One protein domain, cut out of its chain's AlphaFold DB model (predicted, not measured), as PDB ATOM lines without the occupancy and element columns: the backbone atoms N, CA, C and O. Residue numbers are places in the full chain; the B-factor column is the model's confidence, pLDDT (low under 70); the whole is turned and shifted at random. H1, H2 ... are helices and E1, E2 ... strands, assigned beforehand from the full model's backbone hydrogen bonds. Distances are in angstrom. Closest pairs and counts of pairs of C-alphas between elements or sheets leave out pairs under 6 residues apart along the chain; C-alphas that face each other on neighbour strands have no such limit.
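AT A GLANCE: This is residues 3 to 72 of the 73 residues of an uncharacterized protein of Bacillus manliponensis (UniProt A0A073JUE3). A small sheet of three strands has one helix, H1, over one of its faces, along the strands, while a long loop, residues 26 to 59, makes a wide, open sweep beyond the opposite face and swings round the E1 edge to reach the helix. The printed part has 70 residues, with E1, E2, E3 and then H1 along the chain; the sheet's order is E1, E2, E3, antiparallel throughout. The class is mixed, helices and strands, with under half of the residues in named elements. The whole is only just compact, close to loose, with a radius of gyration of the C-alphas of 12.8 A and spans of 32 by 30 by 26 A.

IN THESE COORDINATES: E1 is residues 3 to 8, 16.3 A long, from C-alpha 3 at (113.599, 72.332, 149.965). E2 is residues 11 to 18, 22.2 A, and E3 is residues 21 to 25, 12.8 A. H1 is residues 60 to 70, 15.3 A, ending with C-alpha 70 at (106.773, 80.748, 148.688).

HOW THE PARTS SIT: The strands form a meander, each the antiparallel neighbour of the one before. E1 and E2 are a hairpin at 160 degrees, with N 6 and O 13 within hydrogen-bond range at 2.9 A. E2 and E3 are a hairpin at 154 degrees, with N 14 and O 25 at 2.8 A. H1 is on the sheet at a height of 10.1 A, over E1 and E2, and runs along the strands, at 25 degrees to E1 on the local plane. E1 and H1 are near each other, with 6 pairs of C-alphas within 10 A. In H1 every O i to N i+4 pair is within hydrogen-bond range.

THE WHOLE: The C-alphas of Gly 32 and Lys 72, the two farthest apart, are 35.4 A apart. The printed part has no cut. The link from E3 to H1, residues 26 to 59, is long; the other two are tight. Mean pLDDT of the printed part is 75.2, and 11 residues are under 70, among them residues 8 to 11 and 52 to 54.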
ATOM      1  N   LEU A   3     114.009  73.095 151.137       66.44
ATOM      2  CA  LEU A   3     113.599  72.332 149.965       66.44
ATOM      3  C   LEU A   3     112.155  71.876 150.133       66.44
ATOM      4  O   LEU A   3     111.795  71.330 151.174       66.44
ATOM      5  N   ILE A   4     111.352  72.063 149.090       73.00
ATOM      6  CA  ILE A   4     110.006  71.495 148.996       73.00
ATOM      7  C   ILE A   4     109.966  70.579 147.786       73.00
ATOM      8  O   ILE A   4     110.193  71.035 146.668       73.00
ATOM      9  N   GLY A   5     109.659  69.303 148.015       73.19
ATOM     10  CA  GLY A   5     109.356  68.340 146.961       73.19
ATOM     11  C   GLY A   5     107.851  68.280 146.714       73.19
ATOM     12  O   GLY A   5     107.086  68.036 147.645       73.19
ATOM     13  N   ILE A   6     107.430  68.487 145.469       72.06
ATOM     14  CA  ILE A   6     106.037  68.359 145.035       72.06
ATOM     15  C   ILE A   6     105.946  67.151 144.103       72.06
ATOM     16  O   ILE A   6     106.691  67.042 143.128       72.06
ATOM     17  N   SER A   7     105.026  66.237 144.408       70.31
ATOM     18  CA  SER A   7     104.731  65.063 143.587       70.31
ATOM     19  C   SER A   7     103.328  65.211 143.009       70.31
ATOM     20  O   SER A   7     102.354  65.227 143.756       70.31
ATOM     21  N   LEU A   8     103.221  65.314 141.686       66.12
ATOM     22  CA  LEU A   8     101.949  65.364 140.960       66.12
ATOM     23  C   LEU A   8     101.918  64.226 139.932       66.12
ATOM     24  O   LEU A   8     102.968  63.751 139.502       66.12
ATOM     25  N   ASN A   9     100.724  63.776 139.535       59.00
ATOM     26  CA  ASN A   9     100.552  62.727 138.523       59.00
ATOM     27  C   ASN A   9     101.223  63.140 137.195       59.00
ATOM     28  O   ASN A   9     100.624  63.849 136.394       59.00
ATOM     29  N   GLY A  10     102.477  62.724 136.988       58.94
ATOM     30  CA  GLY A  10     103.311  63.124 135.847       58.94
ATOM     31  C   GLY A  10     104.779  63.395 136.190       58.94
ATOM     32  O   GLY A  10     105.616  63.386 135.295       58.94
ATOM     33  N   GLY A  11     105.119  63.580 137.468       63.12
ATOM     34  CA  GLY A  11     106.505  63.724 137.899       63.12
ATOM     35  C   GLY A  11     106.648  64.332 139.289       63.12
ATOM     36  O   GLY A  11     105.710  64.890 139.863       63.12
ATOM     37  N   ARG A  12     107.859  64.225 139.823       73.94
ATOM     38  CA  ARG A  12     108.291  64.995 140.987       73.94
ATOM     39  C   ARG A  12     109.018  66.232 140.484       73.94
ATOM     40  O   ARG A  12     109.519  66.232 139.368       73.94
ATOM     41  N   TYR A  13     109.009  67.297 141.266       76.44
ATOM     42  CA  TYR A  13     109.966  68.386 141.137       76.44
ATOM     43  C   TYR A  13     110.191  68.990 142.515       76.44
ATOM     44  O   TYR A  13     109.318  68.951 143.382       76.44
ATOM     45  N   SER A  14     111.386  69.518 142.736       78.25
ATOM     46  CA  SER A  14     111.757  70.168 143.987       78.25
ATOM     47  C   SER A  14     112.033  71.642 143.755       78.25
ATOM     48  O   SER A  14     112.597  72.018 142.733       78.25
ATOM     49  N   GLN A  15     111.657  72.487 144.706       79.31
ATOM     50  CA  GLN A  15     112.013  73.902 144.710       79.31
ATOM     51  C   GLN A  15     112.952  74.185 145.876       79.31
ATOM     52  O   GLN A  15     112.704  73.740 146.999       79.31
ATOM     53  N   VAL A  16     114.037  74.915 145.611       76.19
ATOM     54  CA  VAL A  16     115.053  75.259 146.614       76.19
ATOM     55  C   VAL A  16     115.350  76.747 146.560       76.19
ATOM     56  O   VAL A  16     115.588  77.289 145.482       76.19
ATOM     57  N   LYS A  17     115.401  77.395 147.728       77.81
ATOM     58  CA  LYS A  17     115.858  78.785 147.849       77.81
ATOM     59  C   LYS A  17     117.391  78.827 147.867       77.81
ATOM     60  O   LYS A  17     118.014  78.374 148.833       77.81
ATOM     61  N   VAL A  18     117.995  79.353 146.801       74.44
ATOM     62  CA  VAL A  18     119.447  79.517 146.618       74.44
ATOM     63  C   VAL A  18     119.746  81.004 146.469       74.44
ATOM     64  O   VAL A  18     119.244  81.640 145.553       74.44
ATOM     65  N   ASN A  19     120.565  81.562 147.364       82.06
ATOM     66  CA  ASN A  19     120.924  82.989 147.372       82.06
ATOM     67  C   ASN A  19     119.723  83.958 147.416       82.06
ATOM     68  O   ASN A  19     119.832  85.087 146.962       82.06
ATOM     69  N   GLY A  20     118.590  83.527 147.975       79.75
ATOM     70  CA  GLY A  20     117.364  84.329 148.020       79.75
ATOM     71  C   GLY A  20     116.378  84.036 146.889       79.75
ATOM     72  O   GLY A  20     115.199  84.321 147.064       79.75
ATOM     73  N   ASP A  21     116.808  83.359 145.822       80.44
ATOM     74  CA  ASP A  21     115.956  83.025 144.678       80.44
ATOM     75  C   ASP A  21     115.464  81.578 144.735       80.44
ATOM     76  O   ASP A  21     116.228  80.643 145.005       80.44
ATOM     77  N   TRP A  22     114.183  81.371 144.439       81.00
ATOM     78  CA  TRP A  22     113.615  80.037 144.284       81.00
ATOM     79  C   TRP A  22     113.998  79.443 142.931       81.00
ATOM     80  O   TRP A  22     113.755  80.032 141.878       81.00
ATOM     81  N   LYS A  23     114.599  78.252 142.955       78.38
ATOM     82  CA  LYS A  23     114.971  77.490 141.758       78.38
ATOM     83  C   LYS A  23     114.228  76.163 141.726       78.38
ATOM     84  O   LYS A  23     114.189  75.455 142.733       78.38
ATOM     85  N   LYS A  24     113.666  75.830 140.561       78.12
ATOM     86  CA  LYS A  24     112.989  74.558 140.293       78.12
ATOM     87  C   LYS A  24     113.989  73.526 139.776       78.12
ATOM     88  O   LYS A  24     114.751  73.805 138.857       78.12
ATOM     89  N   TYR A  25     113.927  72.329 140.339       76.88
ATOM     90  CA  TYR A  25     114.732  71.168 139.984       76.88
ATOM     91  C   TYR A  25     113.827  69.970 139.732       76.88
ATOM     92  O   TYR A  25     112.755  69.857 140.323       76.88
ATOM     93  N   THR A  26     114.250  69.079 138.847       74.19
ATOM     94  CA  THR A  26     113.435  67.965 138.358       74.19
ATOM     95  C   THR A  26     113.261  66.856 139.386       74.19
ATOM     96  O   THR A  26     112.168  66.330 139.503       74.19
ATOM     97  N   GLU A  27     114.265  66.511 140.191       77.88
ATOM     98  CA  GLU A  27     114.112  65.446 141.184       77.88
ATOM     99  C   GLU A  27     115.181  65.510 142.282       77.88
ATOM    100  O   GLU A  27     116.310  65.932 142.041       77.88
ATOM    101  N   VAL A  28     114.827  65.056 143.488       77.31
ATOM    102  CA  VAL A  28     115.796  64.611 144.495       77.31
ATOM    103  C   VAL A  28     115.652  63.106 144.629       77.31
ATOM    104  O   VAL A  28     114.563  62.618 144.921       77.31
ATOM    105  N   VAL A  29     116.756  62.392 144.426       76.00
ATOM    106  CA  VAL A  29     116.818  60.932 144.505       76.00
ATOM    107  C   VAL A  29     117.540  60.550 145.790       76.00
ATOM    108  O   VAL A  29     118.637  61.049 146.060       76.00
ATOM    109  N   LEU A  30     116.930  59.685 146.602       75.62
ATOM    110  CA  LEU A  30     117.600  59.153 147.786       75.62
ATOM    111  C   LEU A  30     118.694  58.175 147.368       75.62
ATOM    112  O   LEU A  30     118.600  57.492 146.351       75.62
ATOM    113  N   LYS A  31     119.760  58.093 148.163       75.31
ATOM    114  CA  LYS A  31     120.859  57.174 147.869       75.31
ATOM    115  C   LYS A  31     120.332  55.736 147.798       75.31
ATOM    116  O   LYS A  31     119.863  55.211 148.803       75.31
ATOM    117  N   GLY A  32     120.497  55.102 146.638       78.38
ATOM    118  CA  GLY A  32     120.054  53.728 146.388       78.38
ATOM    119  C   GLY A  32     118.631  53.605 145.838       78.38
ATOM    120  O   GLY A  32     118.216  52.491 145.544       78.38
ATOM    121  N   GLU A  33     117.906  54.713 145.672       79.38
ATOM    122  CA  GLU A  33     116.640  54.735 144.938       79.38
ATOM    123  C   GLU A  33     116.868  55.044 143.455       79.38
ATOM    124  O   GLU A  33     117.846  55.691 143.073       79.38
ATOM    125  N   GLU A  34     115.946  54.576 142.617       76.19
ATOM    126  CA  GLU A  34     115.888  54.952 141.208       76.19
ATOM    127  C   GLU A  34     115.209  56.316 141.045       76.19
ATOM    128  O   GLU A  34     114.357  56.712 141.844       76.19
ATOM    129  N   THR A  35     115.567  57.035 139.981       73.69
ATOM    130  CA  THR A  35     114.848  58.244 139.569       73.69
ATOM    131  C   THR A  35     113.400  57.898 139.239       73.69
ATOM    132  O   THR A  35     113.137  57.037 138.400       73.69
ATOM    133  N   PHE A  36     112.453  58.591 139.857       71.38
ATOM    134  CA  PHE A  36     111.031  58.472 139.557       71.38
ATOM    135  C   PHE A  36     110.644  59.251 138.294       71.38
ATOM    136  O   PHE A  36     109.622  58.970 137.662       71.38
ATOM    137  N   SER A  37     111.407  60.289 137.949       70.31
ATOM    138  CA  SER A  37     111.064  61.168 136.839       70.31
ATOM    139  C   SER A  37     111.257  60.485 135.475       70.31
ATOM    140  O   SER A  37     112.208  59.741 135.265       70.31
ATOM    141  N   LYS A  38     110.363  60.784 134.522       70.38
ATOM    142  CA  LYS A  38     110.437  60.311 133.125       70.38
ATOM    143  C   LYS A  38     111.248  61.246 132.213       70.38
ATOM    144  O   LYS A  38     111.181  61.106 130.997       70.38
ATOM    145  N   TRP A  39     111.924  62.245 132.779       72.06
ATOM    146  CA  TRP A  39     112.657  63.249 132.012       72.06
ATOM    147  C   TRP A  39     114.044  62.699 131.664       72.06
ATOM    148  O   TRP A  39     114.842  62.416 132.554       72.06
ATOM    149  N   GLU A  40     114.317  62.515 130.373       71.31
ATOM    150  CA  GLU A  40     115.585  61.947 129.884       71.31
ATOM    151  C   GLU A  40     116.745  62.963 129.904       71.31
ATOM    152  O   GLU A  40     117.910  62.581 129.844       71.31
ATOM    153  N   ASP A  41     116.446  64.258 130.027       74.81
ATOM    154  CA  ASP A  41     117.386  65.382 129.947       74.81
ATOM    155  C   ASP A  41     117.836  65.926 131.319       74.81
ATOM    156  O   ASP A  41     118.354  67.042 131.432       74.81
ATOM    157  N   MET A  42     117.677  65.147 132.391       75.12
ATOM    158  CA  MET A  42     118.095  65.587 133.723       75.12
ATOM    159  C   MET A  42     119.619  65.643 133.867       75.12
ATOM    160  O   MET A  42     120.327  64.658 133.678       75.12
ATOM    161  N   THR A  43     120.126  66.791 134.316       74.81
ATOM    162  CA  THR A  43     121.534  66.955 134.699       74.81
ATOM    163  C   THR A  43     121.691  66.814 136.210       74.81
ATOM    164  O   THR A  43     120.997  67.481 136.977       74.81
ATOM    165  N   TYR A  44     122.635  65.983 136.655       75.75
ATOM    166  CA  TYR A  44     123.007  65.913 138.065       75.75
ATOM    167  C   TYR A  44     123.740  67.192 138.488       75.75
ATOM    168  O   TYR A  44     124.783  67.535 137.935       75.75
ATOM    169  N   ILE A  45     123.204  67.882 139.493       74.81
ATOM    170  CA  ILE A  45     123.727  69.175 139.964       74.81
ATOM    171  C   ILE A  45     124.450  69.098 141.314       74.81
ATOM    172  O   ILE A  45     125.085  70.071 141.717       74.81
ATOM    173  N   GLY A  46     124.349  67.976 142.034       73.31
ATOM    174  CA  GLY A  46     124.985  67.808 143.339       73.31
ATOM    175  C   GLY A  46     124.264  66.831 144.266       73.31
ATOM    176  O   GLY A  46     123.177  66.342 143.969       73.31
ATOM    177  N   SER A  47     124.891  66.566 145.412       75.50
ATOM    178  CA  SER A  47     124.362  65.732 146.491       75.50
ATOM    179  C   SER A  47     124.443  66.472 147.821       75.50
ATOM    180  O   SER A  47     125.248  67.384 148.005       75.50
ATOM    181  N   GLY A  48     123.589  66.078 148.760       73.81
ATOM    182  CA  GLY A  48     123.565  66.636 150.104       73.81
ATOM    183  C   GLY A  48     123.103  65.604 151.120       73.81
ATOM    184  O   GLY A  48     122.510  64.585 150.767       73.81
ATOM    185  N   VAL A  49     123.383  65.874 152.393       75.12
ATOM    186  CA  VAL A  49     122.837  65.078 153.494       75.12
ATOM    187  C   VAL A  49     121.376  65.461 153.665       75.12
ATOM    188  O   VAL A  49     121.053  66.618 153.941       75.12
ATOM    189  N   LEU A  50     120.496  64.484 153.484       69.25
ATOM    190  CA  LEU A  50     119.084  64.661 153.764       69.25
ATOM    191  C   LEU A  50     118.871  64.587 155.277       69.25
ATOM    192  O   LEU A  50     119.315  63.637 155.918       69.25
ATOM    193  N   THR A  51     118.257  65.623 155.841       72.56
ATOM    194  CA  THR A  51     118.018  65.750 157.286       72.56
ATOM    195  C   THR A  51     116.526  65.567 157.574       72.56
ATOM    196  O   THR A  51     115.940  64.613 157.071       72.56
ATOM    197  N   ASP A  52     115.895  66.441 158.358       69.88
ATOM    198  CA  ASP A  52     114.491  66.308 158.744       69.88
ATOM    199  C   ASP A  52     113.553  66.435 157.536       69.88
ATOM    200  O   ASP A  52     113.432  67.500 156.925       69.88
ATOM    201  N   ILE A  53     112.842  65.351 157.221       67.88
ATOM    202  CA  ILE A  53     111.818  65.334 156.176       67.88
ATOM    203  C   ILE A  53     110.444  65.307 156.832       67.88
ATOM    204  O   ILE A  53     110.149  64.447 157.662       67.88
ATOM    205  N   LYS A  54     109.569  66.220 156.409       69.81
ATOM    206  CA  LYS A  54     108.139  66.157 156.708       69.81
ATOM    207  C   LYS A  54     107.381  65.907 155.415       69.81
ATOM    208  O   LYS A  54     107.432  66.724 154.501       69.81
ATOM    209  N   PHE A  55     106.673  64.786 155.360       72.06
ATOM    210  CA  PHE A  55     105.759  64.479 154.268       72.06
ATOM    211  C   PHE A  55     104.356  64.957 154.633       72.06
ATOM    212  O   PHE A  55     103.873  64.691 155.733       72.06
ATOM    213  N   ALA A  56     103.700  65.641 153.702       78.88
ATOM    214  CA  ALA A  56     102.302  66.024 153.818       78.88
ATOM    215  C   ALA A  56     101.576  65.623 152.534       78.88
ATOM    216  O   ALA A  56     102.066  65.882 151.435       78.88
ATOM    217  N   HIS A  57     100.412  64.994 152.679       81.19
ATOM    218  CA  HIS A  57      99.487  64.824 151.564       81.19
ATOM    219  C   HIS A  57      98.649  66.091 151.476       81.19
ATOM    220  O   HIS A  57      97.954  66.433 152.429       81.19
ATOM    221  N   LEU A  58      98.766  66.788 150.353       81.81
ATOM    222  CA  LEU A  58      98.117  68.069 150.119       81.81
ATOM    223  C   LEU A  58      97.237  67.970 148.879       81.81
ATOM    224  O   LEU A  58      97.569  67.287 147.907       81.81
ATOM    225  N   THR A  59      96.119  68.676 148.908       86.44
ATOM    226  CA  THR A  59      95.275  68.911 147.740       86.44
ATOM    227  C   THR A  59      95.965  69.856 146.753       86.44
ATOM    228  O   THR A  59      96.883  70.605 147.097       86.44
ATOM    229  N   ILE A  60      95.504  69.866 145.499       81.12
ATOM    230  CA  ILE A  60      96.040  70.768 144.464       81.12
ATOM    231  C   ILE A  60      95.865  72.244 144.864       81.12
ATOM    232  O   ILE A  60      96.736  73.064 144.578       81.12
ATOM    233  N   GLU A  61      94.762  72.595 145.527       86.44
ATOM    234  CA  GLU A  61      94.509  73.964 145.998       86.44
ATOM    235  C   GLU A  61      95.494  74.386 147.091       86.44
ATOM    236  O   GLU A  61      96.026  75.497 147.050       86.44
ATOM    237  N   GLU A  62      95.802  73.490 148.029       87.06
ATOM    238  CA  GLU A  62      96.803  73.737 149.070       87.06
ATOM    239  C   GLU A  62      98.202  73.907 148.478       87.06
ATOM    240  O   GLU A  62      98.923  74.822 148.881       87.06
ATOM    241  N   ILE A  63      98.564  73.092 147.481       81.81
ATOM    242  CA  ILE A  63      99.837  73.228 146.760       81.81
ATOM    243  C   ILE A  63      99.929  74.609 146.102       81.81
ATOM    244  O   ILE A  63     100.907  75.314 146.334       81.81
ATOM    245  N   LYS A  64      98.899  75.043 145.362       82.31
ATOM    246  CA  LYS A  64      98.880  76.372 144.720       82.31
ATOM    247  C   LYS A  64      99.055  77.503 145.732       82.31
ATOM    248  O   LYS A  64      99.853  78.411 145.520       82.31
ATOM    249  N   LYS A  65      98.355  77.429 146.866       85.25
ATOM    250  CA  LYS A  65      98.453  78.436 147.932       85.25
ATOM    251  C   LYS A  65      99.850  78.484 148.556       85.25
ATOM    252  O   LYS A  65     100.356  79.561 148.882       85.25
ATOM    253  N   ILE A  66     100.479  77.324 148.726       80.88
ATOM    254  CA  ILE A  66     101.860  77.217 149.199       80.88
ATOM    255  C   ILE A  66     102.816  77.832 148.176       80.88
ATOM    256  O   ILE A  66     103.638  78.660 148.559       80.88
ATOM    257  N   GLU A  67     102.672  77.519 146.888       76.69
ATOM    258  CA  GLU A  67     103.492  78.109 145.823       76.69
ATOM    259  C   GLU A  67     103.369  79.635 145.773       76.69
ATOM    260  O   GLU A  67     104.384  80.328 145.714       76.69
ATOM    261  N   GLU A  68     102.159  80.185 145.872       81.50
ATOM    262  CA  GLU A  68     101.946  81.636 145.936       81.50
ATOM    263  C   GLU A  68     102.610  82.280 147.158       81.50
ATOM    264  O   GLU A  68     103.080  83.415 147.087       81.50
ATOM    265  N   THR A  69     102.636  81.574 148.289       77.94
ATOM    266  CA  THR A  69     103.250  82.067 149.529       77.94
ATOM    267  C   THR A  69     104.773  82.037 149.434       77.94
ATOM    268  O   THR A  69     105.432  83.003 149.802       77.94
ATOM    269  N   ILE A  70     105.332  80.956 148.894       72.81
ATOM    270  CA  ILE A  70     106.773  80.748 148.688       72.81
ATOM    271  C   ILE A  70     107.370  81.851 147.819       72.81
ATOM    272  O   ILE A  70     108.399  82.413 148.177       72.81
ATOM    273  N   HIS A  71     106.707  82.205 146.718       69.75
ATOM    274  CA  HIS A  71     107.197  83.226 145.789       69.75
ATOM    275  C   HIS A  71     106.968  84.673 146.267       69.75
ATOM    276  O   HIS A  71     107.446  85.603 145.621       69.75
ATOM    277  N   LYS A  72     106.258  84.887 147.385       66.12
ATOM    278  CA  LYS A  72     106.076  86.209 148.017       66.12
ATOM    279  C   LYS A  72     107.140  86.542 149.078       66.12
ATOM    280  O   LYS A  72     107.146  87.675 149.556       66.12
TER     281      LYS A  72